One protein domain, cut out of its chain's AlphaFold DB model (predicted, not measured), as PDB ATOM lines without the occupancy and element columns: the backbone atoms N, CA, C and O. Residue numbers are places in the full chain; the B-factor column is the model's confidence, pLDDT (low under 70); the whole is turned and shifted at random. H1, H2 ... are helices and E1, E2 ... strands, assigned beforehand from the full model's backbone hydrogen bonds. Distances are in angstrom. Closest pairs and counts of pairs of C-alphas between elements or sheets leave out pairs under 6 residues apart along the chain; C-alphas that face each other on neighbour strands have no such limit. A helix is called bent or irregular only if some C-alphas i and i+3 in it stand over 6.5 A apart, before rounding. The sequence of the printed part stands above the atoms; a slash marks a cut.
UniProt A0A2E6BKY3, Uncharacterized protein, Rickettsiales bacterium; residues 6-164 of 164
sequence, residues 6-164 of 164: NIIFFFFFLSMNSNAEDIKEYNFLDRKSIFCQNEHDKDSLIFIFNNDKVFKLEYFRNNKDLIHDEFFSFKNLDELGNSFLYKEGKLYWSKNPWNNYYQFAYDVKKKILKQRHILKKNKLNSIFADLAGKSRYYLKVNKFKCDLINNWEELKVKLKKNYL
ATOM      1  N   ASN A   6     152.350  59.423 154.921       53.94
ATOM      2  CA  ASN A   6     151.544  59.798 156.096       53.94
ATOM      3  C   ASN A   6     151.544  61.305 156.407       53.94
ATOM      4  O   ASN A   6     150.604  61.798 157.020       53.94
ATOM      5  N   ILE A   7     152.560  62.054 155.963       55.31
ATOM      6  CA  ILE A   7     152.663  63.498 156.240       55.31
ATOM      7  C   ILE A   7     151.617  64.279 155.432       55.31
ATOM      8  O   ILE A   7     150.957  65.161 155.972       55.31
ATOM      9  N   ILE A   8     151.395  63.905 154.167       55.44
ATOM     10  CA  ILE A   8     150.394  64.544 153.297       55.44
ATOM     11  C   ILE A   8     148.975  64.330 153.847       55.44
ATOM     12  O   ILE A   8     148.176  65.261 153.857       55.44
ATOM     13  N   PHE A   9     148.682  63.137 154.377       50.25
ATOM     14  CA  PHE A   9     147.395  62.837 155.013       50.25
ATOM     15  C   PHE A   9     147.156  63.695 156.265       50.25
ATOM     16  O   PHE A   9     146.059  64.211 156.459       50.25
ATOM     17  N   PHE A  10     148.192  63.914 157.080       51.59
ATOM     18  CA  PHE A  10     148.093  64.734 158.291       51.59
ATOM     19  C   PHE A  10     147.825  66.217 157.971       51.59
ATOM     20  O   PHE A  10     146.986  66.843 158.617       51.59
ATOM     21  N   PHE A  11     148.459  66.762 156.922       55.16
ATOM     22  CA  PHE A  11     148.169  68.118 156.433       55.16
ATOM     23  C   PHE A  11     146.743  68.261 155.877       55.16
ATOM     24  O   PHE A  11     146.120  69.304 156.070       55.16
ATOM     25  N   PHE A  12     146.209  67.222 155.228       50.53
ATOM     26  CA  PHE A  12     144.839  67.223 154.705       50.53
ATOM     27  C   PHE A  12     143.779  67.159 155.820       50.53
ATOM     28  O   PHE A  12     142.735  67.796 155.723       50.53
ATOM     29  N   PHE A  13     144.054  66.434 156.909       46.16
ATOM     30  CA  PHE A  13     143.155  66.365 158.067       46.16
ATOM     31  C   PHE A  13     143.151  67.656 158.901       46.16
ATOM     32  O   PHE A  13     142.094  68.092 159.355       46.16
ATOM     33  N   LEU A  14     144.308  68.305 159.072       48.78
ATOM     34  CA  LEU A  14     144.404  69.584 159.786       48.78
ATOM     35  C   LEU A  14     143.666  70.721 159.063       48.78
ATOM     36  O   LEU A  14     143.003  71.519 159.723       48.78
ATOM     37  N   SER A  15     143.719  70.776 157.727       48.06
ATOM     38  CA  SER A  15     143.013  71.803 156.947       48.06
ATOM     39  C   SER A  15     141.493  71.596 156.885       48.06
ATOM     40  O   SER A  15     140.745  72.563 156.735       48.06
ATOM     41  N   MET A  16     141.004  70.360 157.038       42.25
ATOM     42  CA  MET A  16     139.563  70.100 157.138       42.25
ATOM     43  C   MET A  16     138.975  70.525 158.489       42.25
ATOM     44  O   MET A  16     137.856  71.036 158.522       42.25
ATOM     45  N   ASN A  17     139.728  70.389 159.587       46.59
ATOM     46  CA  ASN A  17     139.260  70.820 160.908       46.59
ATOM     47  C   ASN A  17     139.128  72.344 161.020       46.59
ATOM     48  O   ASN A  17     138.142  72.816 161.585       46.59
ATOM     49  N   SER A  18     140.050  73.116 160.428       50.41
ATOM     50  CA  SER A  18     139.944  74.583 160.425       50.41
ATOM     51  C   SER A  18     138.707  75.067 159.668       50.41
ATOM     52  O   SER A  18     137.992  75.936 160.155       50.41
ATOM     53  N   ASN A  19     138.382  74.445 158.527       53.09
ATOM     54  CA  ASN A  19     137.175  74.788 157.771       53.09
ATOM     55  C   ASN A  19     135.887  74.441 158.543       53.09
ATOM     56  O   ASN A  19     134.902  75.169 158.452       53.09
ATOM     57  N   ALA A  20     135.875  73.348 159.311       54.88
ATOM     58  CA  ALA A  20     134.702  72.934 160.080       54.88
ATOM     59  C   ALA A  20     134.436  73.822 161.313       54.88
ATOM     60  O   ALA A  20     133.274  74.073 161.641       54.88
ATOM     61  N   GLU A  21     135.481  74.298 161.997       55.44
ATOM     62  CA  GLU A  21     135.346  75.289 163.078       55.44
ATOM     63  C   GLU A  21     134.898  76.653 162.542       55.44
ATOM     64  O   GLU A  21     133.986  77.261 163.106       55.44
ATOM     65  N   ASP A  22     135.452  77.073 161.404       57.34
ATOM     66  CA  ASP A  22     135.091  78.317 160.723       57.34
ATOM     67  C   ASP A  22     133.608  78.350 160.305       57.34
ATOM     68  O   ASP A  22     132.920  79.348 160.526       57.34
ATOM     69  N   ILE A  23     133.079  77.240 159.775       62.59
ATOM     70  CA  ILE A  23     131.662  77.105 159.389       62.59
ATOM     71  C   ILE A  23     130.731  77.251 160.605       62.59
ATOM     72  O   ILE A  23     129.684  77.898 160.522       62.59
ATOM     73  N   LYS A  24     131.104  76.714 161.775       68.81
ATOM     74  CA  LYS A  24     130.260  76.799 162.981       68.81
ATOM     75  C   LYS A  24     130.076  78.232 163.480       68.81
ATOM     76  O   LYS A  24     129.000  78.544 163.990       68.81
ATOM     77  N   GLU A  25     131.087  79.092 163.347       75.69
ATOM     78  CA  GLU A  25     131.043  80.434 163.939       75.69
ATOM     79  C   GLU A  25     130.038  81.373 163.255       75.69
ATOM     80  O   GLU A  25     129.511  82.251 163.932       75.69
ATOM     81  N   TYR A  26     129.722  81.193 161.967       81.69
ATOM     82  CA  TYR A  26     128.743  82.039 161.265       81.69
ATOM     83  C   TYR A  26     127.444  81.322 160.875       81.69
ATOM     84  O   TYR A  26     126.515  81.988 160.423       81.69
ATOM     85  N   ASN A  27     127.324  80.008 161.099       84.56
ATOM     86  CA  ASN A  27     126.124  79.229 160.760       84.56
ATOM     87  C   ASN A  27     124.822  79.781 161.357       84.56
ATOM     88  O   ASN A  27     123.759  79.615 160.770       84.56
ATOM     89  N   PHE A  28     124.875  80.469 162.501       84.69
ATOM     90  CA  PHE A  28     123.683  81.097 163.084       84.69
ATOM     91  C   PHE A  28     123.103  82.230 162.217       84.69
ATOM     92  O   PHE A  28     121.985  82.674 162.472       84.69
ATOM     93  N   LEU A  29     123.866  82.723 161.235       85.31
ATOM     94  CA  LEU A  29     123.429  83.710 160.251       85.31
ATOM     95  C   LEU A  29     122.710  83.070 159.061       85.31
ATOM     96  O   LEU A  29     122.100  83.804 158.286       85.31
ATOM     97  N   ASP A  30     122.768  81.745 158.897       83.44
ATOM     98  CA  ASP A  30     122.138  81.078 157.762       83.44
ATOM     99  C   ASP A  30     120.626  81.333 157.746       83.44
ATOM    100  O   ASP A  30     119.918  81.150 158.742       83.44
ATOM    101  N   ARG A  31     120.144  81.827 156.604       76.94
ATOM    102  CA  ARG A  31     118.769  82.282 156.361       76.94
ATOM    103  C   ARG A  31     118.292  83.354 157.344       76.94
ATOM    104  O   ARG A  31     117.087  83.534 157.533       76.94
ATOM    105  N   LYS A  32     119.215  84.082 157.980       77.75
ATOM    106  CA  LYS A  32     118.907  85.217 158.856       77.75
ATOM    107  C   LYS A  32     119.171  86.536 158.152       77.75
ATOM    108  O   LYS A  32     120.087  86.676 157.342       77.75
ATOM    109  N   SER A  33     118.362  87.522 158.526       80.88
ATOM    110  CA  SER A  33     118.569  88.913 158.143       80.88
ATOM    111  C   SER A  33     119.415  89.615 159.199       80.88
ATOM    112  O   SER A  33     119.169  89.464 160.398       80.88
ATOM    113  N   ILE A  34     120.379  90.419 158.766       87.62
ATOM    114  CA  ILE A  34     121.044  91.413 159.606       87.62
ATOM    115  C   ILE A  34     120.596  92.805 159.184       87.62
ATOM    116  O   ILE A  34     120.580  93.140 157.999       87.62
ATOM    117  N   PHE A  35     120.253  93.625 160.167       88.31
ATOM    118  CA  PHE A  35     119.994  95.045 159.994       88.31
ATOM    119  C   PHE A  35     121.146  95.819 160.600       88.31
ATOM    120  O   PHE A  35     121.460  95.645 161.773       88.31
ATOM    121  N   CYS A  36     121.774  96.660 159.796       88.56
ATOM    122  CA  CYS A  36     122.955  97.422 160.143       88.56
ATOM    123  C   CYS A  36     122.644  98.910 160.052       88.56
ATOM    124  O   CYS A  36     122.228  99.385 159.000       88.56
ATOM    125  N   GLN A  37     122.902  99.654 161.119       87.44
ATOM    126  CA  GLN A  37     122.652 101.087 161.192       87.44
ATOM    127  C   GLN A  37     123.943 101.842 161.496       87.44
ATOM    128  O   GLN A  37     124.747 101.417 162.329       87.44
ATOM    129  N   ASN A  38     124.162 102.946 160.787       85.50
ATOM    130  CA  ASN A  38     125.272 103.845 161.065       85.50
ATOM    131  C   ASN A  38     124.960 104.640 162.344       85.50
ATOM    132  O   ASN A  38     123.845 105.115 162.525       85.50
ATOM    133  N   GLU A  39     125.931 104.773 163.244       75.75
ATOM    134  CA  GLU A  39     125.741 105.513 164.500       75.75
ATOM    135  C   GLU A  39     125.631 107.028 164.280       75.75
ATOM    136  O   GLU A  39     125.049 107.730 165.103       75.75
ATOM    137  N   HIS A  40     126.193 107.540 163.181       73.94
ATOM    138  CA  HIS A  40     126.299 108.978 162.922       73.94
ATOM    139  C   HIS A  40     125.349 109.488 161.837       73.94
ATOM    140  O   HIS A  40     125.103 110.688 161.766       73.94
ATOM    141  N   ASP A  41     124.810 108.593 161.010       71.75
ATOM    142  CA  ASP A  41     123.933 108.930 159.891       71.75
ATOM    143  C   ASP A  41     122.651 108.098 159.972       71.75
ATOM    144  O   ASP A  41     122.663 106.969 160.463       71.75
ATOM    145  N   LYS A  42     121.554 108.593 159.390       70.94
ATOM    146  CA  LYS A  42     120.319 107.813 159.189       70.94
ATOM    147  C   LYS A  42     120.461 106.795 158.043       70.94
ATOM    148  O   LYS A  42     119.527 106.583 157.285       70.94
ATOM    149  N   ASP A  43     121.645 106.216 157.881       75.19
ATOM    150  CA  ASP A  43     121.923 105.224 156.853       75.19
ATOM    151  C   ASP A  43     121.749 103.825 157.445       75.19
ATOM    152  O   ASP A  43     122.412 103.470 158.430       75.19
ATOM    153  N   SER A  44     120.911 103.002 156.817       78.62
ATOM    154  CA  SER A  44     120.766 101.592 157.186       78.62
ATOM    155  C   SER A  44     120.953 100.648 156.006       78.62
ATOM    156  O   SER A  44     120.624 100.967 154.865       78.62
ATOM    157  N   LEU A  45     121.491  99.467 156.300       82.44
ATOM    158  CA  LEU A  45     121.755  98.386 155.361       82.44
ATOM    159  C   LEU A  45     121.126  97.095 155.874       82.44
ATOM    160  O   LEU A  45     121.215  96.797 157.064       82.44
ATOM    161  N   ILE A  46     120.554  96.308 154.968       82.38
ATOM    162  CA  ILE A  46     119.983  94.999 155.294       82.38
ATOM    163  C   ILE A  46     120.661  93.939 154.434       82.38
ATOM    164  O   ILE A  46     120.761  94.096 153.213       82.38
ATOM    165  N   PHE A  47     121.118  92.864 155.072       83.19
ATOM    166  CA  PHE A  47     121.692  91.712 154.383       83.19
ATOM    167  C   PHE A  47     121.020  90.421 154.833       83.19
ATOM    168  O   PHE A  47     120.742  90.259 156.017       83.19
ATOM    169  N   ILE A  48     120.823  89.491 153.903       83.75
ATOM    170  CA  ILE A  48     120.460  88.102 154.194       83.75
ATOM    171  C   ILE A  48     121.660  87.226 153.875       83.75
ATOM    172  O   ILE A  48     122.238  87.347 152.795       83.75
ATOM    173  N   PHE A  49     122.019  86.341 154.796       81.50
ATOM    174  CA  PHE A  49     123.006  85.293 154.552       81.50
ATOM    175  C   PHE A  49     122.271  83.985 154.284       81.50
ATOM    176  O   PHE A  49     121.289  83.683 154.955       81.50
ATOM    177  N   ASN A  50     122.710  83.228 153.286       77.75
ATOM    178  CA  ASN A  50     122.185  81.899 152.983       77.75
ATOM    179  C   ASN A  50     123.317  81.076 152.369       77.75
ATOM    180  O   ASN A  50     123.857  81.458 151.327       77.75
ATOM    181  N   ASN A  51     123.693  79.978 153.018       79.19
ATOM    182  CA  ASN A  51     124.892  79.203 152.697       79.19
ATOM    183  C   ASN A  51     126.148  80.101 152.612       79.19
ATOM    184  O   ASN A  51     126.469  80.788 153.577       79.19
ATOM    185  N   ASP A  52     126.861  80.109 151.480       79.75
ATOM    186  CA  ASP A  52     128.053  80.933 151.214       79.75
ATOM    187  C   ASP A  52     127.730  82.282 150.542       79.75
ATOM    188  O   ASP A  52     128.635  83.019 150.135       79.75
ATOM    189  N   LYS A  53     126.441  82.613 150.399       82.62
ATOM    190  CA  LYS A  53     125.966  83.805 149.696       82.62
ATOM    191  C   LYS A  53     125.437  84.856 150.658       82.62
ATOM    192  O   LYS A  53     124.793  84.559 151.665       82.62
ATOM    193  N   VAL A  54     125.668  86.117 150.299       82.44
ATOM    194  CA  VAL A  54     125.057  87.276 150.949       82.44
ATOM    195  C   VAL A  54     124.278  88.119 149.949       82.44
ATOM    196  O   VAL A  54     124.803  88.581 148.929       82.44
ATOM    197  N   PHE A  55     123.018  88.352 150.282       78.56
ATOM    198  CA  PHE A  55     122.056  89.118 149.510       78.56
ATOM    199  C   PHE A  55     121.914  90.474 150.181       78.56
ATOM    200  O   PHE A  55     121.572  90.561 151.359       78.56
ATOM    201  N   LYS A  56     122.221  91.547 149.454       72.06
ATOM    202  CA  LYS A  56     121.990  92.905 149.940       72.06
ATOM    203  C   LYS A  56     120.569  93.286 149.557       72.06
ATOM    204  O   LYS A  56     120.304  93.424 148.369       72.06
ATOM    205  N   LEU A  57     119.705  93.457 150.549       62.72
ATOM    206  CA  LEU A  57     118.317  93.818 150.294       62.72
ATOM    207  C   LEU A  57     118.174  95.316 150.024       62.72
ATOM    208  O   LEU A  57     117.610  95.663 149.004       62.72
ATOM    209  N   GLU A  58     118.775  96.208 150.825       61.62
ATOM    210  CA  GLU A  58     118.517  97.652 150.665       61.62
ATOM    211  C   GLU A  58     119.580  98.578 151.288       61.62
ATOM    212  O   GLU A  58     120.408  98.169 152.111       61.62
ATOM    213  N   TYR A  59     119.546  99.851 150.869       52.38
ATOM    214  CA  TYR A  59     120.229 100.999 151.478       52.38
ATOM    215  C   TYR A  59     119.218 102.137 151.641       52.38
ATOM    216  O   TYR A  59     118.745 102.681 150.645       52.38
ATOM    217  N   PHE A  60     118.920 102.505 152.882       55.97
ATOM    218  CA  PHE A  60     118.032 103.623 153.186       55.97
ATOM    219  C   PHE A  60     118.866 104.855 153.498       55.97
ATOM    220  O   PHE A  60     119.762 104.794 154.337       55.97
ATOM    221  N   ARG A  61     118.558 105.965 152.826       54.03
ATOM    222  CA  ARG A  61     119.132 107.285 153.094       54.03
ATOM    223  C   ARG A  61     118.005 108.309 153.084       54.03
ATOM    224  O   ARG A  61     117.394 108.530 152.041       54.03
ATOM    225  N   ASN A  62     117.765 108.965 154.218       53.78
ATOM    226  CA  ASN A  62     116.837 110.100 154.352       53.78
ATOM    227  C   ASN A  62     115.374 109.824 153.925       53.78
ATOM    228  O   ASN A  62     114.850 110.545 153.078       53.78
ATOM    229  N   ASN A  63     114.704 108.825 154.513       51.41
ATOM    230  CA  ASN A  63     113.247 108.594 154.394       51.41
ATOM    231  C   ASN A  63     112.696 108.424 152.962       51.41
ATOM    232  O   ASN A  63     111.485 108.491 152.767       51.41
ATOM    233  N   LYS A  64     113.542 108.222 151.948       46.03
ATOM    234  CA  LYS A  64     113.063 107.820 150.627       46.03
ATOM    235  C   LYS A  64     112.845 106.316 150.642       46.03
ATOM    236  O   LYS A  64     113.816 105.565 150.735       46.03
ATOM    237  N   ASP A  65     111.580 105.917 150.568       42.16
ATOM    238  CA  ASP A  65     111.190 104.542 150.278       42.16
ATOM    239  C   ASP A  65     111.863 104.092 148.982       42.16
ATOM    240  O   ASP A  65     111.937 104.865 148.018       42.16
ATOM    241  N   LEU A  66     112.317 102.840 148.921       47.38
ATOM    242  CA  LEU A  66     112.483 102.217 147.620       47.38
ATOM    243  C   LEU A  66     112.216 100.713 147.632       47.38
ATOM    244  O   LEU A  66     112.814  99.977 148.402       47.38
ATOM    245  N   ILE A  67     111.353 100.356 146.676       41.56
ATOM    246  CA  ILE A  67     111.016  99.053 146.091       41.56
ATOM    247  C   ILE A  67     110.589  97.987 147.093       41.56
ATOM    248  O   ILE A  67     111.361  97.174 147.585       41.56
ATOM    249  N   HIS A  68     109.274  97.948 147.281       44.16
ATOM    250  CA  HIS A  68     108.581  96.723 147.610       44.16
ATOM    251  C   HIS A  68     108.663  95.796 146.393       44.16
ATOM    252  O   HIS A  68     107.960  96.013 145.415       44.16
ATOM    253  N   ASP A  69     109.523  94.790 146.458       34.03
ATOM    254  CA  ASP A  69     109.253  93.534 145.775       34.03
ATOM    255  C   ASP A  69     109.527  92.411 146.770       34.03
ATOM    256  O   ASP A  69     110.655  92.043 147.104       34.03
ATOM    257  N   GLU A  70     108.417  91.973 147.340       35.56
ATOM    258  CA  GLU A  70     108.238  90.813 148.190       35.56
ATOM    259  C   GLU A  70     109.176  89.673 147.797       35.56
ATOM    260  O   GLU A  70     109.114  89.223 146.661       35.56
ATOM    261  N   PHE A  71     109.984  89.160 148.736       39.06
ATOM    262  CA  PHE A  71     110.342  87.733 148.783       39.06
ATOM    263  C   PHE A  71     110.646  87.071 147.423       39.06
ATOM    264  O   PHE A  71     110.190  85.949 147.204       39.06
ATOM    265  N   PHE A  72     111.350  87.764 146.510       38.91
ATOM    266  CA  PHE A  72     111.308  87.432 145.084       38.91
ATOM    267  C   PHE A  72     111.483  85.928 144.889       38.91
ATOM    268  O   PHE A  72     112.488  85.338 145.287       38.91
ATOM    269  N   SER A  73     110.471  85.303 144.291       38.41
ATOM    270  CA  SER A  73     110.571  83.971 143.719       38.41
ATOM    271  C   SER A  73     111.694  84.010 142.686       38.41
ATOM    272  O   SER A  73     111.498  84.404 141.533       38.41
ATOM    273  N   PHE A  74     112.909  83.701 143.121       40.06
ATOM    274  CA  PHE A  74     114.079  83.764 142.269       40.06
ATOM    275  C   PHE A  74     114.102  82.529 141.374       40.06
ATOM    276  O   PHE A  74     114.056  81.399 141.853       40.06
ATOM    277  N   LYS A  75     114.183  82.749 140.057       40.19
ATOM    278  CA  LYS A  75     114.286  81.670 139.062       40.19
ATOM    279  C   LYS A  75     115.575  80.847 139.213       40.19
ATOM    280  O   LYS A  75     115.580  79.693 138.808       40.19
ATOM    281  N   ASN A  76     116.628  81.433 139.797       44.47
ATOM    282  CA  ASN A  76     117.918  80.798 140.067       44.47
ATOM    283  C   ASN A  76     118.560  81.402 141.326       44.47
ATOM    284  O   ASN A  76     118.866  82.593 141.362       44.47
ATOM    285  N   LEU A  77     118.792  80.580 142.354       46.31
ATOM    286  CA  LEU A  77     119.484  80.985 143.589       46.31
ATOM    287  C   LEU A  77     120.972  81.301 143.355       46.31
ATOM    288  O   LEU A  77     121.548  82.092 144.098       46.31
ATOM    289  N   ASP A  78     121.573  80.726 142.311       48.78
ATOM    290  CA  ASP A  78     123.006  80.848 142.013       48.78
ATOM    291  C   ASP A  78     123.404  82.207 141.413       48.78
ATOM    292  O   ASP A  78     124.569  82.604 141.488       48.78
ATOM    293  N   GLU A  79     122.444  82.941 140.842       48.88
ATOM    294  CA  GLU A  79     122.672  84.230 140.170       48.88
ATOM    295  C   GLU A  79     122.577  85.433 141.117       48.88
ATOM    296  O   GLU A  79     122.903  86.561 140.740       48.88
ATOM    297  N   LEU A  80     122.143  85.215 142.358       60.00
ATOM    298  CA  LEU A  80     121.857  86.286 143.298       60.00
ATOM    299  C   LEU A  80     122.730  86.170 144.542       60.00
ATOM    300  O   LEU A  80     122.928  85.108 145.121       60.00
ATOM    301  N   GLY A  81     123.250  87.319 144.961       66.56
ATOM    302  CA  GLY A  81     124.118  87.426 146.120       66.56
ATOM    303  C   GLY A  81     125.602  87.259 145.792       66.56
ATOM    304  O   GLY A  81     126.019  86.610 144.835       66.56
ATOM    305  N   ASN A  82     126.435  87.905 146.601       75.94
ATOM    306  CA  ASN A  82     127.881  87.767 146.487       75.94
ATOM    307  C   ASN A  82     128.314  86.547 147.296       75.94
ATOM    308  O   ASN A  82     127.876  86.406 148.436       75.94
ATOM    309  N   SER A  83     129.219  85.724 146.765       86.38
ATOM    310  CA  SER A  83     129.938  84.795 147.638       86.38
ATOM    311  C   SER A  83     130.742  85.594 148.660       86.38
ATOM    312  O   SER A  83     131.352  86.624 148.326       86.38
ATOM    313  N   PHE A  84     130.724  85.135 149.904       89.25
ATOM    314  CA  PHE A  84     131.531  85.710 150.965       89.25
ATOM    315  C   PHE A  84     132.688  84.784 151.344       89.25
ATOM    316  O   PHE A  84     132.633  83.569 151.194       89.25
ATOM    317  N   LEU A  85     133.760  85.382 151.848       91.12
ATOM    318  CA  LEU A  85     134.885  84.695 152.465       91.12
ATOM    319  C   LEU A  85     134.774  84.858 153.978       91.12
ATOM    320  O   LEU A  85     134.667  85.989 154.459       91.12
ATOM    321  N   TYR A  86     134.856  83.759 154.719       89.44
ATOM    322  CA  TYR A  86     135.045  83.805 156.163       89.44
ATOM    323  C   TYR A  86     136.533  83.745 156.511       89.44
ATOM    324  O   TYR A  86     137.265  82.918 155.973       89.44
ATOM    325  N   LYS A  87     136.994  84.655 157.372       89.56
ATOM    326  CA  LYS A  87     138.363  84.645 157.900       89.56
ATOM    327  C   LYS A  87     138.437  85.413 159.216       89.56
ATOM    328  O   LYS A  87     138.057  86.585 159.261       89.56
ATOM    329  N   GLU A  88     138.997  84.788 160.251       89.12
ATOM    330  CA  GLU A  88     139.301  85.429 161.545       89.12
ATOM    331  C   GLU A  88     138.079  86.134 162.174       89.12
ATOM    332  O   GLU A  88     138.132  87.323 162.515       89.12
ATOM    333  N   GLY A  89     136.942  85.439 162.289       90.12
ATOM    334  CA  GLY A  89     135.744  86.017 162.914       90.12
ATOM    335  C   GLY A  89     134.946  86.968 162.020       90.12
ATOM    336  O   GLY A  89     134.032  87.638 162.509       90.12
ATOM    337  N   LYS A  90     135.313  87.106 160.737       93.38
ATOM    338  CA  LYS A  90     134.736  88.105 159.830       93.38
ATOM    339  C   LYS A  90     134.304  87.518 158.497       93.38
ATOM    340  O   LYS A  90     135.024  86.726 157.897       93.38
ATOM    341  N   LEU A  91     133.170  88.005 158.007       93.31
ATOM    342  CA  LEU A  91     132.638  87.728 156.675       93.31
ATOM    343  C   LEU A  91     132.988  88.879 155.731       93.31
ATOM    344  O   LEU A  91     132.741  90.043 156.051       93.31
ATOM    345  N   TYR A  92     133.539  88.561 154.564       93.12
ATOM    346  CA  TYR A  92     133.985  89.524 153.560       93.12
ATOM    347  C   TYR A  92     133.329  89.259 152.210       93.12
ATOM    348  O   TYR A  92     133.392  88.140 151.718       93.12
ATOM    349  N   TRP A  93     132.757  90.274 151.566       91.62
ATOM    350  CA  TRP A  93     132.120  90.111 150.251       91.62
ATOM    351  C   TRP A  93     132.240  91.359 149.374       91.62
ATOM    352  O   TRP A  93     132.761  92.397 149.803       91.62
ATOM    353  N   SER A  94     131.797  91.223 148.119       86.19
ATOM    354  CA  SER A  94     131.931  92.233 147.061       86.19
ATOM    355  C   SER A  94     133.393  92.655 146.881       86.19
ATOM    356  O   SER A  94     133.797  93.781 147.189       86.19
ATOM    357  N   LYS A  95     134.216  91.700 146.433       85.31
ATOM    358  CA  LYS A  95     135.634  91.926 146.147       85.31
ATOM    359  C   LYS A  95     135.775  92.852 144.941       85.31
ATOM    360  O   LYS A  95     135.233  92.578 143.875       85.31
ATOM    361  N   ASN A  96     136.521  93.936 145.103       73.88
ATOM    362  CA  ASN A  96     136.822  94.844 144.012       73.88
ATOM    363  C   ASN A  96     137.931  94.243 143.123       73.88
ATOM    364  O   ASN A  96     139.022  93.967 143.635       73.88
ATOM    365  N   PRO A  97     137.698  94.062 141.812       71.81
ATOM    366  CA  PRO A  97     138.660  93.407 140.927       71.81
ATOM    367  C   PRO A  97     139.923  94.244 140.674       71.81
ATOM    368  O   PRO A  97     140.973  93.686 140.381       71.81
ATOM    369  N   TRP A  98     139.862  95.571 140.820       66.19
ATOM    370  CA  TRP A  98     140.987  96.459 140.500       66.19
ATOM    371  C   TRP A  98     142.020  96.581 141.620       66.19
ATOM    372  O   TRP A  98     143.169  96.916 141.363       66.19
ATOM    373  N   ASN A  99     141.622  96.356 142.873       72.12
ATOM    374  CA  ASN A  99     142.506  96.536 144.030       72.12
ATOM    375  C   ASN A  99     142.468  95.373 145.028       72.12
ATOM    376  O   ASN A  99     143.139  95.438 146.054       72.12
ATOM    377  N   ASN A 100     141.701  94.319 144.739       76.50
ATOM    378  CA  ASN A 100     141.556  93.121 145.563       76.50
ATOM    379  C   ASN A 100     141.004  93.339 146.985       76.50
ATOM    380  O   ASN A 100     140.972  92.385 147.764       76.50
ATOM    381  N   TYR A 101     140.515  94.534 147.329       83.12
ATOM    382  CA  TYR A 101     139.866  94.775 148.616       83.12
ATOM    383  C   TYR A 101     138.392  94.376 148.587       83.12
ATOM    384  O   TYR A 101     137.670  94.628 147.624       83.12
ATOM    385  N   TYR A 102     137.927  93.813 149.699       88.75
ATOM    386  CA  TYR A 102     136.506  93.591 149.940       88.75
ATOM    387  C   TYR A 102     135.829  94.888 150.376       88.75
ATOM    388  O   TYR A 102     136.290  95.563 151.311       88.75
ATOM    389  N   GLN A 103     134.729  95.221 149.697       88.75
ATOM    390  CA  GLN A 103     133.912  96.386 150.018       88.75
ATOM    391  C   GLN A 103     133.270  96.250 151.400       88.75
ATOM    392  O   GLN A 103     133.196  97.236 152.132       88.75
ATOM    393  N   PHE A 104     132.842  95.047 151.772       91.69
ATOM    394  CA  PHE A 104     132.183  94.789 153.044       91.69
ATOM    395  C   PHE A 104     132.998  93.838 153.917       91.69
ATOM    396  O   PHE A 104     133.629  92.903 153.424       91.69
ATOM    397  N   ALA A 105     132.987  94.106 155.222       94.38
ATOM    398  CA  ALA A 105     133.573  93.254 156.247       94.38
ATOM    399  C   ALA A 105     132.685  93.275 157.497       94.38
ATOM    400  O   ALA A 105     132.621  94.302 158.179       94.38
ATOM    401  N   TYR A 106     132.010  92.169 157.788       94.44
ATOM    402  CA  TYR A 106     131.162  92.004 158.967       94.44
ATOM    403  C   TYR A 106     131.893  91.203 160.042       94.44
ATOM    404  O   TYR A 106     132.294  90.073 159.791       94.44
ATOM    405  N   ASP A 107     132.074  91.785 161.223       94.88
ATOM    406  CA  ASP A 107     132.637  91.118 162.399       94.88
ATOM    407  C   ASP A 107     131.517  90.416 163.169       94.88
ATOM    408  O   ASP A 107     130.646  91.076 163.740       94.88
ATOM    409  N   VAL A 108     131.539  89.082 163.161       91.38
ATOM    410  CA  VAL A 108     130.456  88.233 163.672       91.38
ATOM    411  C   VAL A 108     130.287  88.399 165.183       91.38
ATOM    412  O   VAL A 108     129.166  88.530 165.672       91.38
ATOM    413  N   LYS A 109     131.401  88.468 165.924       90.81
ATOM    414  CA  LYS A 109     131.402  88.593 167.392       90.81
ATOM    415  C   LYS A 109     131.023  90.003 167.832       90.81
ATOM    416  O   LYS A 109     130.242  90.171 168.765       90.81
ATOM    417  N   LYS A 110     131.552  91.024 167.151       94.00
ATOM    418  CA  LYS A 110     131.279  92.428 167.499       94.00
ATOM    419  C   LYS A 110     129.961  92.944 166.934       94.00
ATOM    420  O   LYS A 110     129.514  94.003 167.362       94.00
ATOM    421  N   LYS A 111     129.364  92.229 165.977       93.75
ATOM    422  CA  LYS A 111     128.185  92.651 165.210       93.75
ATOM    423  C   LYS A 111     128.379  94.026 164.563       93.75
ATOM    424  O   LYS A 111     127.509  94.893 164.611       93.75
ATOM    425  N   ILE A 112     129.558  94.245 163.980       94.94
ATOM    426  CA  ILE A 112     129.919  95.505 163.319       94.94
ATOM    427  C   ILE A 112     130.191  95.235 161.849       94.94
ATOM    428  O   ILE A 112     131.063  94.435 161.510       94.94
ATOM    429  N   LEU A 113     129.518  95.975 160.976       93.81
ATOM    430  CA  LEU A 113     129.802  96.001 159.550       93.81
ATOM    431  C   LEU A 113     130.670  97.209 159.204       93.81
ATOM    432  O   LEU A 113     130.350  98.349 159.534       93.81
ATOM    433  N   LYS A 114     131.760  96.970 158.476       93.50
ATOM    434  CA  LYS A 114     132.539  98.017 157.813       93.50
ATOM    435  C   LYS A 114     132.247  97.992 156.321       93.50
ATOM    436  O   LYS A 114     132.447  96.966 155.676       93.50
ATOM    437  N   GLN A 115     131.852  99.136 155.778       89.38
ATOM    438  CA  GLN A 115     131.706  99.356 154.344       89.38
ATOM    439  C   GLN A 115     132.805 100.307 153.874       89.38
ATOM    440  O   GLN A 115     132.990 101.390 154.430       89.38
ATOM    441  N   ARG A 116     133.548  99.907 152.849       86.69
ATOM    442  CA  ARG A 116     134.683 100.652 152.310       86.69
ATOM    443  C   ARG A 116     134.366 101.175 150.918       86.69
ATOM    444  O   ARG A 116     133.924 100.424 150.058       86.69
ATOM    445  N   HIS A 117     134.667 102.440 150.673       81.12
ATOM    446  CA  HIS A 117     134.564 103.063 149.361       81.12
ATOM    447  C   HIS A 117     135.895 103.691 148.989       81.12
ATOM    448  O   HIS A 117     136.497 104.404 149.790       81.12
ATOM    449  N   ILE A 118     136.331 103.467 147.758       76.69
ATOM    450  CA  ILE A 118     137.456 104.199 147.189       76.69
ATOM    451  C   ILE A 118     136.866 105.352 146.400       76.69
ATOM    452  O   ILE A 118     136.119 105.147 145.445       76.69
ATOM    453  N   LEU A 119     137.167 106.564 146.843       78.25
ATOM    454  CA  LEU A 119     136.618 107.786 146.284       78.25
ATOM    455  C   LEU A 119     137.739 108.594 145.644       78.25
ATOM    456  O   LEU A 119     138.850 108.688 146.172       78.25
ATOM    457  N   LYS A 120     137.441 109.194 144.495       79.69
ATOM    458  CA  LYS A 120     138.341 110.148 143.850       79.69
ATOM    459  C   LYS A 120     138.299 111.464 144.627       79.69
ATOM    460  O   LYS A 120     137.227 111.942 144.998       79.69
ATOM    461  N   LYS A 121     139.462 112.058 144.879       79.94
ATOM    462  CA  LYS A 121     139.570 113.416 145.421       79.94
ATOM    463  C   LYS A 121     138.949 114.407 144.428       79.94
ATOM    464  O   LYS A 121     138.989 114.186 143.218       79.94
ATOM    465  N   ASN A 122     138.369 115.494 144.937       82.31
ATOM    466  CA  ASN A 122     137.842 116.566 144.087       82.31
ATOM    467  C   ASN A 122     138.965 117.205 143.235       82.31
ATOM    468  O   ASN A 122     140.147 116.982 143.498       82.31
ATOM    469  N   LYS A 123     138.605 117.993 142.208       79.00
ATOM    470  CA  LYS A 123     139.572 118.544 141.234       79.00
ATOM    471  C   LYS A 123     140.743 119.273 141.909       79.00
ATOM    472  O   LYS A 123     141.889 118.938 141.629       79.00
ATOM    473  N   LEU A 124     140.463 120.181 142.847       75.50
ATOM    474  CA  LEU A 124     141.498 120.924 143.576       75.50
ATOM    475  C   LEU A 124     142.431 119.979 144.349       75.50
ATOM    476  O   LEU A 124     143.637 119.982 144.117       75.50
ATOM    477  N   ASN A 125     141.885 119.081 145.176       67.88
ATOM    478  CA  ASN A 125     142.696 118.140 145.956       67.88
ATOM    479  C   ASN A 125     143.434 117.116 145.085       67.88
ATOM    480  O   ASN A 125     144.442 116.568 145.524       67.88
ATOM    481  N   SER A 126     142.940 116.822 143.880       69.50
ATOM    482  CA  SER A 126     143.622 115.936 142.937       69.50
ATOM    483  C   SER A 126     144.859 116.588 142.318       69.50
ATOM    484  O   SER A 126     145.885 115.925 142.230       69.50
ATOM    485  N   ILE A 127     144.799 117.888 142.009       74.31
ATOM    486  CA  ILE A 127     145.942 118.658 141.494       74.31
ATOM    487  C   ILE A 127     147.029 118.769 142.570       74.31
ATOM    488  O   ILE A 127     148.190 118.470 142.310       74.31
ATOM    489  N   PHE A 128     146.655 119.107 143.811       72.00
ATOM    490  CA  PHE A 128     147.608 119.115 144.927       72.00
ATOM    491  C   PHE A 128     148.186 117.724 145.217       72.00
ATOM    492  O   PHE A 128     149.343 117.611 145.615       72.00
ATOM    493  N   ALA A 129     147.400 116.660 145.027       70.50
ATOM    494  CA  ALA A 129     147.899 115.300 145.177       70.50
ATOM    495  C   ALA A 129     148.956 114.971 144.114       70.50
ATOM    496  O   ALA A 129     149.986 114.419 144.478       70.50
ATOM    497  N   ASP A 130     148.752 115.369 142.857       75.94
ATOM    498  CA  ASP A 130     149.737 115.173 141.787       75.94
ATOM    499  C   ASP A 130     151.045 115.913 142.061       75.94
ATOM    500  O   ASP A 130     152.115 115.314 141.991       75.94
ATOM    501  N   LEU A 131     150.949 117.187 142.452       76.94
ATOM    502  CA  LEU A 131     152.111 118.009 142.803       76.94
ATOM    503  C   LEU A 131     152.895 117.430 143.988       76.94
ATOM    504  O   LEU A 131     154.115 117.534 144.038       76.94
ATOM    505  N   ALA A 132     152.200 116.795 144.933       79.25
ATOM    506  CA  ALA A 132     152.807 116.167 146.100       79.25
ATOM    507  C   ALA A 132     153.195 114.689 145.886       79.25
ATOM    508  O   ALA A 132     153.580 114.035 146.857       79.25
ATOM    509  N   GLY A 133     153.029 114.126 144.680       80.00
ATOM    510  CA  GLY A 133     153.267 112.700 144.411       80.00
ATOM    511  C   GLY A 133     152.365 111.749 145.217       80.00
ATOM    512  O   GLY A 133     152.740 110.615 145.510       80.00
ATOM    513  N   LYS A 134     151.181 112.208 145.634       81.38
ATOM    514  CA  LYS A 134     150.217 111.462 146.459       81.38
ATOM    515  C   LYS A 134     149.079 110.900 145.607       81.38
ATOM    516  O   LYS A 134     148.704 111.446 144.577       81.38
ATOM    517  N   SER A 135     148.438 109.836 146.096       80.12
ATOM    518  CA  SER A 135     147.273 109.245 145.424       80.12
ATOM    519  C   SER A 135     146.129 110.254 145.231       80.12
ATOM    520  O   SER A 135     145.751 110.977 146.164       80.12
ATOM    521  N   ARG A 136     145.520 110.242 144.035       81.56
ATOM    522  CA  ARG A 136     144.276 110.968 143.707       81.56
ATOM    523  C   ARG A 136     143.033 110.363 144.356       81.56
ATOM    524  O   ARG A 136     141.953 110.938 144.245       81.56
ATOM    525  N   TYR A 137     143.163 109.218 145.013       81.00
ATOM    526  CA  TYR A 137     142.067 108.510 145.660       81.00
ATOM    527  C   TYR A 137     142.240 108.512 147.176       81.00
ATOM    528  O   TYR A 137     143.344 108.681 147.700       81.00
ATOM    529  N   TYR A 138     141.138 108.329 147.891       81.25
ATOM    530  CA  TYR A 138     141.135 108.085 149.327       81.25
ATOM    531  C   TYR A 138     140.117 107.002 149.676       81.25
ATOM    532  O   TYR A 138     139.153 106.767 148.944       81.25
ATOM    533  N   LEU A 139     140.351 106.331 150.800       80.50
ATOM    534  CA  LEU A 139     139.463 105.306 151.325       80.50
ATOM    535  C   LEU A 139     138.502 105.943 152.332       80.50
ATOM    536  O   LEU A 139     138.936 106.422 153.380       80.50
ATOM    537  N   LYS A 140     137.202 105.926 152.040       83.00
ATOM    538  CA  LYS A 140     136.146 106.225 153.013       83.00
ATOM    539  C   LYS A 140     135.671 104.918 153.640       83.00
ATOM    540  O   LYS A 140     135.384 103.963 152.921       83.00
ATOM    541  N   VAL A 141     135.582 104.871 154.967       87.12
ATOM    542  CA  VAL A 141     135.092 103.697 155.701       87.12
ATOM    543  C   VAL A 141     133.899 104.101 156.552       87.12
ATOM    544  O   VAL A 141     134.058 104.856 157.506       87.12
ATOM    545  N   ASN A 142     132.730 103.562 156.223       86.25
ATOM    546  CA  ASN A 142     131.535 103.667 157.050       86.25
ATOM    547  C   ASN A 142     131.495 102.472 158.010       86.25
ATOM    548  O   ASN A 142     131.892 101.357 157.646       86.25
ATOM    549  N   LYS A 143     131.025 102.701 159.234       92.56
ATOM    550  CA  LYS A 143     130.827 101.661 160.245       92.56
ATOM    551  C   LYS A 143     129.351 101.608 160.601       92.56
ATOM    552  O   LYS A 143     128.733 102.648 160.782       92.56
ATOM    553  N   PHE A 144     128.826 100.400 160.722       91.56
ATOM    554  CA  PHE A 144     127.447 100.156 161.102       91.56
ATOM    555  C   PHE A 144     127.423  99.163 162.253       91.56
ATOM    556  O   PHE A 144     128.145  98.161 162.228       91.56
ATOM    557  N   LYS A 145     126.578  99.431 163.242       93.62
ATOM    558  CA  LYS A 145     126.222  98.465 164.273       93.62
ATOM    559  C   LYS A 145     125.069  97.624 163.749       93.62
ATOM    560  O   LYS A 145     124.116  98.175 163.206       93.62
ATOM    561  N   CYS A 146     125.178  96.311 163.874       92.12
ATOM    562  CA  CYS A 146     124.208  95.393 163.311       92.12
ATOM    563  C   CYS A 146     123.513  94.568 164.383       92.12
ATOM    564  O   CYS A 146     124.121  94.151 165.366       92.12
ATOM    565  N   ASP A 147     122.258  94.255 164.114       90.12
ATOM    566  CA  ASP A 147     121.471  93.303 164.870       90.12
ATOM    567  C   ASP A 147     120.938  92.225 163.936       90.12
ATOM    568  O   ASP A 147     120.635  92.484 162.769       90.12
ATOM    569  N   LEU A 148     120.769  91.022 164.479       87.56
ATOM    570  CA  LEU A 148     119.945  90.015 163.828       87.56
ATOM    571  C   LEU A 148     118.490  90.446 163.891       87.56
ATOM    572  O   LEU A 148     118.045  90.993 164.900       87.56
ATOM    573  N   ILE A 149     117.770  90.150 162.821       82.56
ATOM    574  CA  ILE A 149     116.330  90.314 162.754       82.56
ATOM    575  C   ILE A 149     115.701  88.951 162.529       82.56
ATOM    576  O   ILE A 149     116.093  88.207 161.625       82.56
ATOM    577  N   ASN A 150     114.709  88.640 163.358       72.88
ATOM    578  CA  ASN A 150     114.052  87.340 163.335       72.88
ATOM    579  C   ASN A 150     112.836  87.301 162.407       72.88
ATOM    580  O   ASN A 150     112.478  86.224 161.937       72.88
ATOM    581  N   ASN A 151     112.197  88.447 162.153       72.56
ATOM    582  CA  ASN A 151     111.028  88.546 161.283       72.56
ATOM    583  C   ASN A 151     110.847  89.956 160.689       72.56
ATOM    584  O   ASN A 151     111.487  90.925 161.096       72.56
ATOM    585  N   TRP A 152     109.944  90.060 159.716       69.12
ATOM    586  CA  TRP A 152     109.669  91.294 158.980       69.12
ATOM    587  C   TRP A 152     109.054  92.412 159.836       69.12
ATOM    588  O   TRP A 152     109.368  93.585 159.642       69.12
ATOM    589  N   GLU A 153     108.215  92.068 160.812       74.44
ATOM    590  CA  GLU A 153     107.594  93.059 161.698       74.44
ATOM    591  C   GLU A 153     108.630  93.743 162.598       74.44
ATOM    592  O   GLU A 153     108.607  94.963 162.760       74.44
ATOM    593  N   GLU A 154     109.613  92.994 163.102       78.00
ATOM    594  CA  GLU A 154     110.736  93.554 163.855       78.00
ATOM    595  C   GLU A 154     111.538  94.553 163.004       78.00
ATOM    596  O   GLU A 154     111.876  95.643 163.477       78.00
ATOM    597  N   LEU A 155     111.793  94.230 161.732       76.06
ATOM    598  CA  LEU A 155     112.455  95.147 160.804       76.06
ATOM    599  C   LEU A 155     111.637  96.419 160.577       76.06
ATOM    600  O   LEU A 155     112.184  97.514 160.702       76.06
ATOM    601  N   LYS A 156     110.333  96.300 160.305       73.19
ATOM    602  CA  LYS A 156     109.438  97.459 160.138       73.19
ATOM    603  C   LYS A 156     109.470  98.385 161.353       73.19
ATOM    604  O   LYS A 156     109.539  99.602 161.191       73.19
ATOM    605  N   VAL A 157     109.431  97.825 162.564       77.94
ATOM    606  CA  VAL A 157     109.499  98.601 163.812       77.94
ATOM    607  C   VAL A 157     110.840  99.325 163.931       77.94
ATOM    608  O   VAL A 157     110.862 100.522 164.231       77.94
ATOM    609  N   LYS A 158     111.958  98.640 163.653       74.94
ATOM    610  CA  LYS A 158     113.298  99.252 163.677       74.94
ATOM    611  C   LYS A 158     113.451 100.355 162.634       74.94
ATOM    612  O   LYS A 158     114.037 101.389 162.943       74.94
ATOM    613  N   LEU A 159     112.908 100.175 161.433       71.06
ATOM    614  CA  LEU A 159     112.900 101.217 160.409       71.06
ATOM    615  C   LEU A 159     112.094 102.428 160.899       71.06
ATOM    616  O   LEU A 159     112.645 103.520 161.005       71.06
ATOM    617  N   LYS A 160     110.838 102.247 161.327       70.19
ATOM    618  CA  LYS A 160     109.994 103.359 161.805       70.19
ATOM    619  C   LYS A 160     110.630 104.160 162.945       70.19
ATOM    620  O   LYS A 160     110.605 105.386 162.905       70.19
ATOM    621  N   LYS A 161     111.232 103.494 163.936       65.12
ATOM    622  CA  LYS A 161     111.839 104.154 165.108       65.12
ATOM    623  C   LYS A 161     113.033 105.052 164.763       65.12
ATOM    624  O   LYS A 161     113.309 105.992 165.495       65.12
ATOM    625  N   ASN A 162     113.760 104.745 163.694       62.03
ATOM    626  CA  ASN A 162     115.003 105.436 163.346       62.03
ATOM    627  C   ASN A 162     114.811 106.614 162.376       62.03
ATOM    628  O   ASN A 162     115.737 107.400 162.160       62.03
ATOM    629  N   TYR A 163     113.623 106.724 161.781       59.00
ATOM    630  CA  TYR A 163     113.312 107.707 160.744       59.00
ATOM    631  C   TYR A 163     112.228 108.722 161.146       59.00
ATOM    632  O   TYR A 163     112.064 109.715 160.428       59.00
ATOM    633  N   LEU A 164     111.564 108.507 162.289       47.53
ATOM    634  CA  LEU A 164     110.779 109.502 163.037       47.53
ATOM    635  C   LEU A 164     111.698 110.303 163.969       47.53
ATOM    636  O   LEU A 164     111.510 111.535 164.043       47.53
TER     637      LEU A 164
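What this domain is: This is residues 6 to 164 of the 164 residues of an uncharacterized protein of Rickettsiales bacterium (UniProt A0A2E6BKY3). One long antiparallel sheet is folded back on itself into two leaves, like a barrel left partly open, with E3, E2 and E1 facing E7, E6, E5 and E4, and the long E8 as the hinge. H3 packs along E1 on the side away from the other leaf, H2 sits at the far end of the pair E7 and E8, and H1 leads away as a long arm whose residues 6 to 18 stick out. The printed part has 159 residues, with three named helices and eight named strands in the order H1 E1 E2 E3 E4 E5 E6 E7 H2 E8 H3; the class is mixed, helices and strands. Across the sheet the order is E3 E2 E1 E8 E7 E6 E5 E4. The whole is loose, with a radius of gyration of the C-alphas of 19.3 A and spans of 63 by 48 by 33 A.

Where its parts are: H1, residues 6 to 29, begins with C-alpha 6 at (151.544, 59.798, 156.096) and is 37.1 A long; it is irregular, with C-alphas 25 and 28 standing 7.4 A apart. E1 is residues 32 to 38, 19.8 A long, E2 residues 44 to 50, 20.2 A, and E3 residues 53 to 60, 21.6 A. After residues 61 to 84, which hold no named element, come E4, residues 85 to 87, E5, residues 90 to 95, and E6, residues 102 to 107. E7, residues 112 to 120, is 25.8 A long, and H2, residues 123 to 131, is 12.6 A. E8, residues 137 to 149, is the longest strand at 35.9 A and begins with C-alpha 137 at (142.067, 108.510, 145.660). H3, residues 152 to 163, is 16.9 A long and ends with C-alpha 163 at (113.312, 107.707, 160.744).

How they stand to each other: The sheet is a folded sheet, one sheet bent back into two leaves that face each other, with 25 pairs of C-alphas within 11 A between them. It is strongly twisted and curled like part of a barrel. E1 E2 E3 and E4 E5 E6 E7 are meanders, each strand the antiparallel neighbour of the one before. E1 and E2 form a hairpin, with N 36 and O 45 2.8 A apart, and E2 and E3 another, with N 55 and O 48 at 2.8 A. E8 is antiparallel to E1, with N 37 and O 145 at 2.8 A, and to E7, with N 140 and O 117 at 2.8 A. E6 and E7 form a hairpin, with N 114 and O 105 at 2.8 A, as do E5 and E6, with N 106 and O 91 at 2.8 A, and E4 and E5, with N 85 and O 92 at 2.8 A. The edge strands E3 and E4 are apart, but residues 53 to 54 of E3 pair antiparallel with residues 82 to 83. H3 is on the sheet at a height of 9.6 A, over E1 and only just over E2, on which 3 of its C-alphas fall; it runs along the strands, at 3 degrees to E1 on the local plane. The closest C-alphas of H3 and E1 are those of Leu 155 and Phe 35, 7.6 A apart. H1 only grazes the sheet, with its residues 19 to 29; its closest C-alphas to E4 are those of Asp 22 and Tyr 86, 7.1 A. H2 is not on the sheet, but only just, with 4 pairs of C-alphas within 10 A. Every O i to N i+4 pair is within hydrogen-bond range in H2 and H3, and 16 of 20 are in H1.

The domain as a whole: The two C-alphas farthest apart are those of Asn 6 and Leu 164, at 64.7 A. The printed part has no cut and ends at the chain's last residue. The link from E3 to E4 is long, 24 residues, and its residues 68 to 76 stand free. The mean pLDDT of the printed part is 72.7; 52 residues are under 70, among them residues 6 to 24 and 57 to 81.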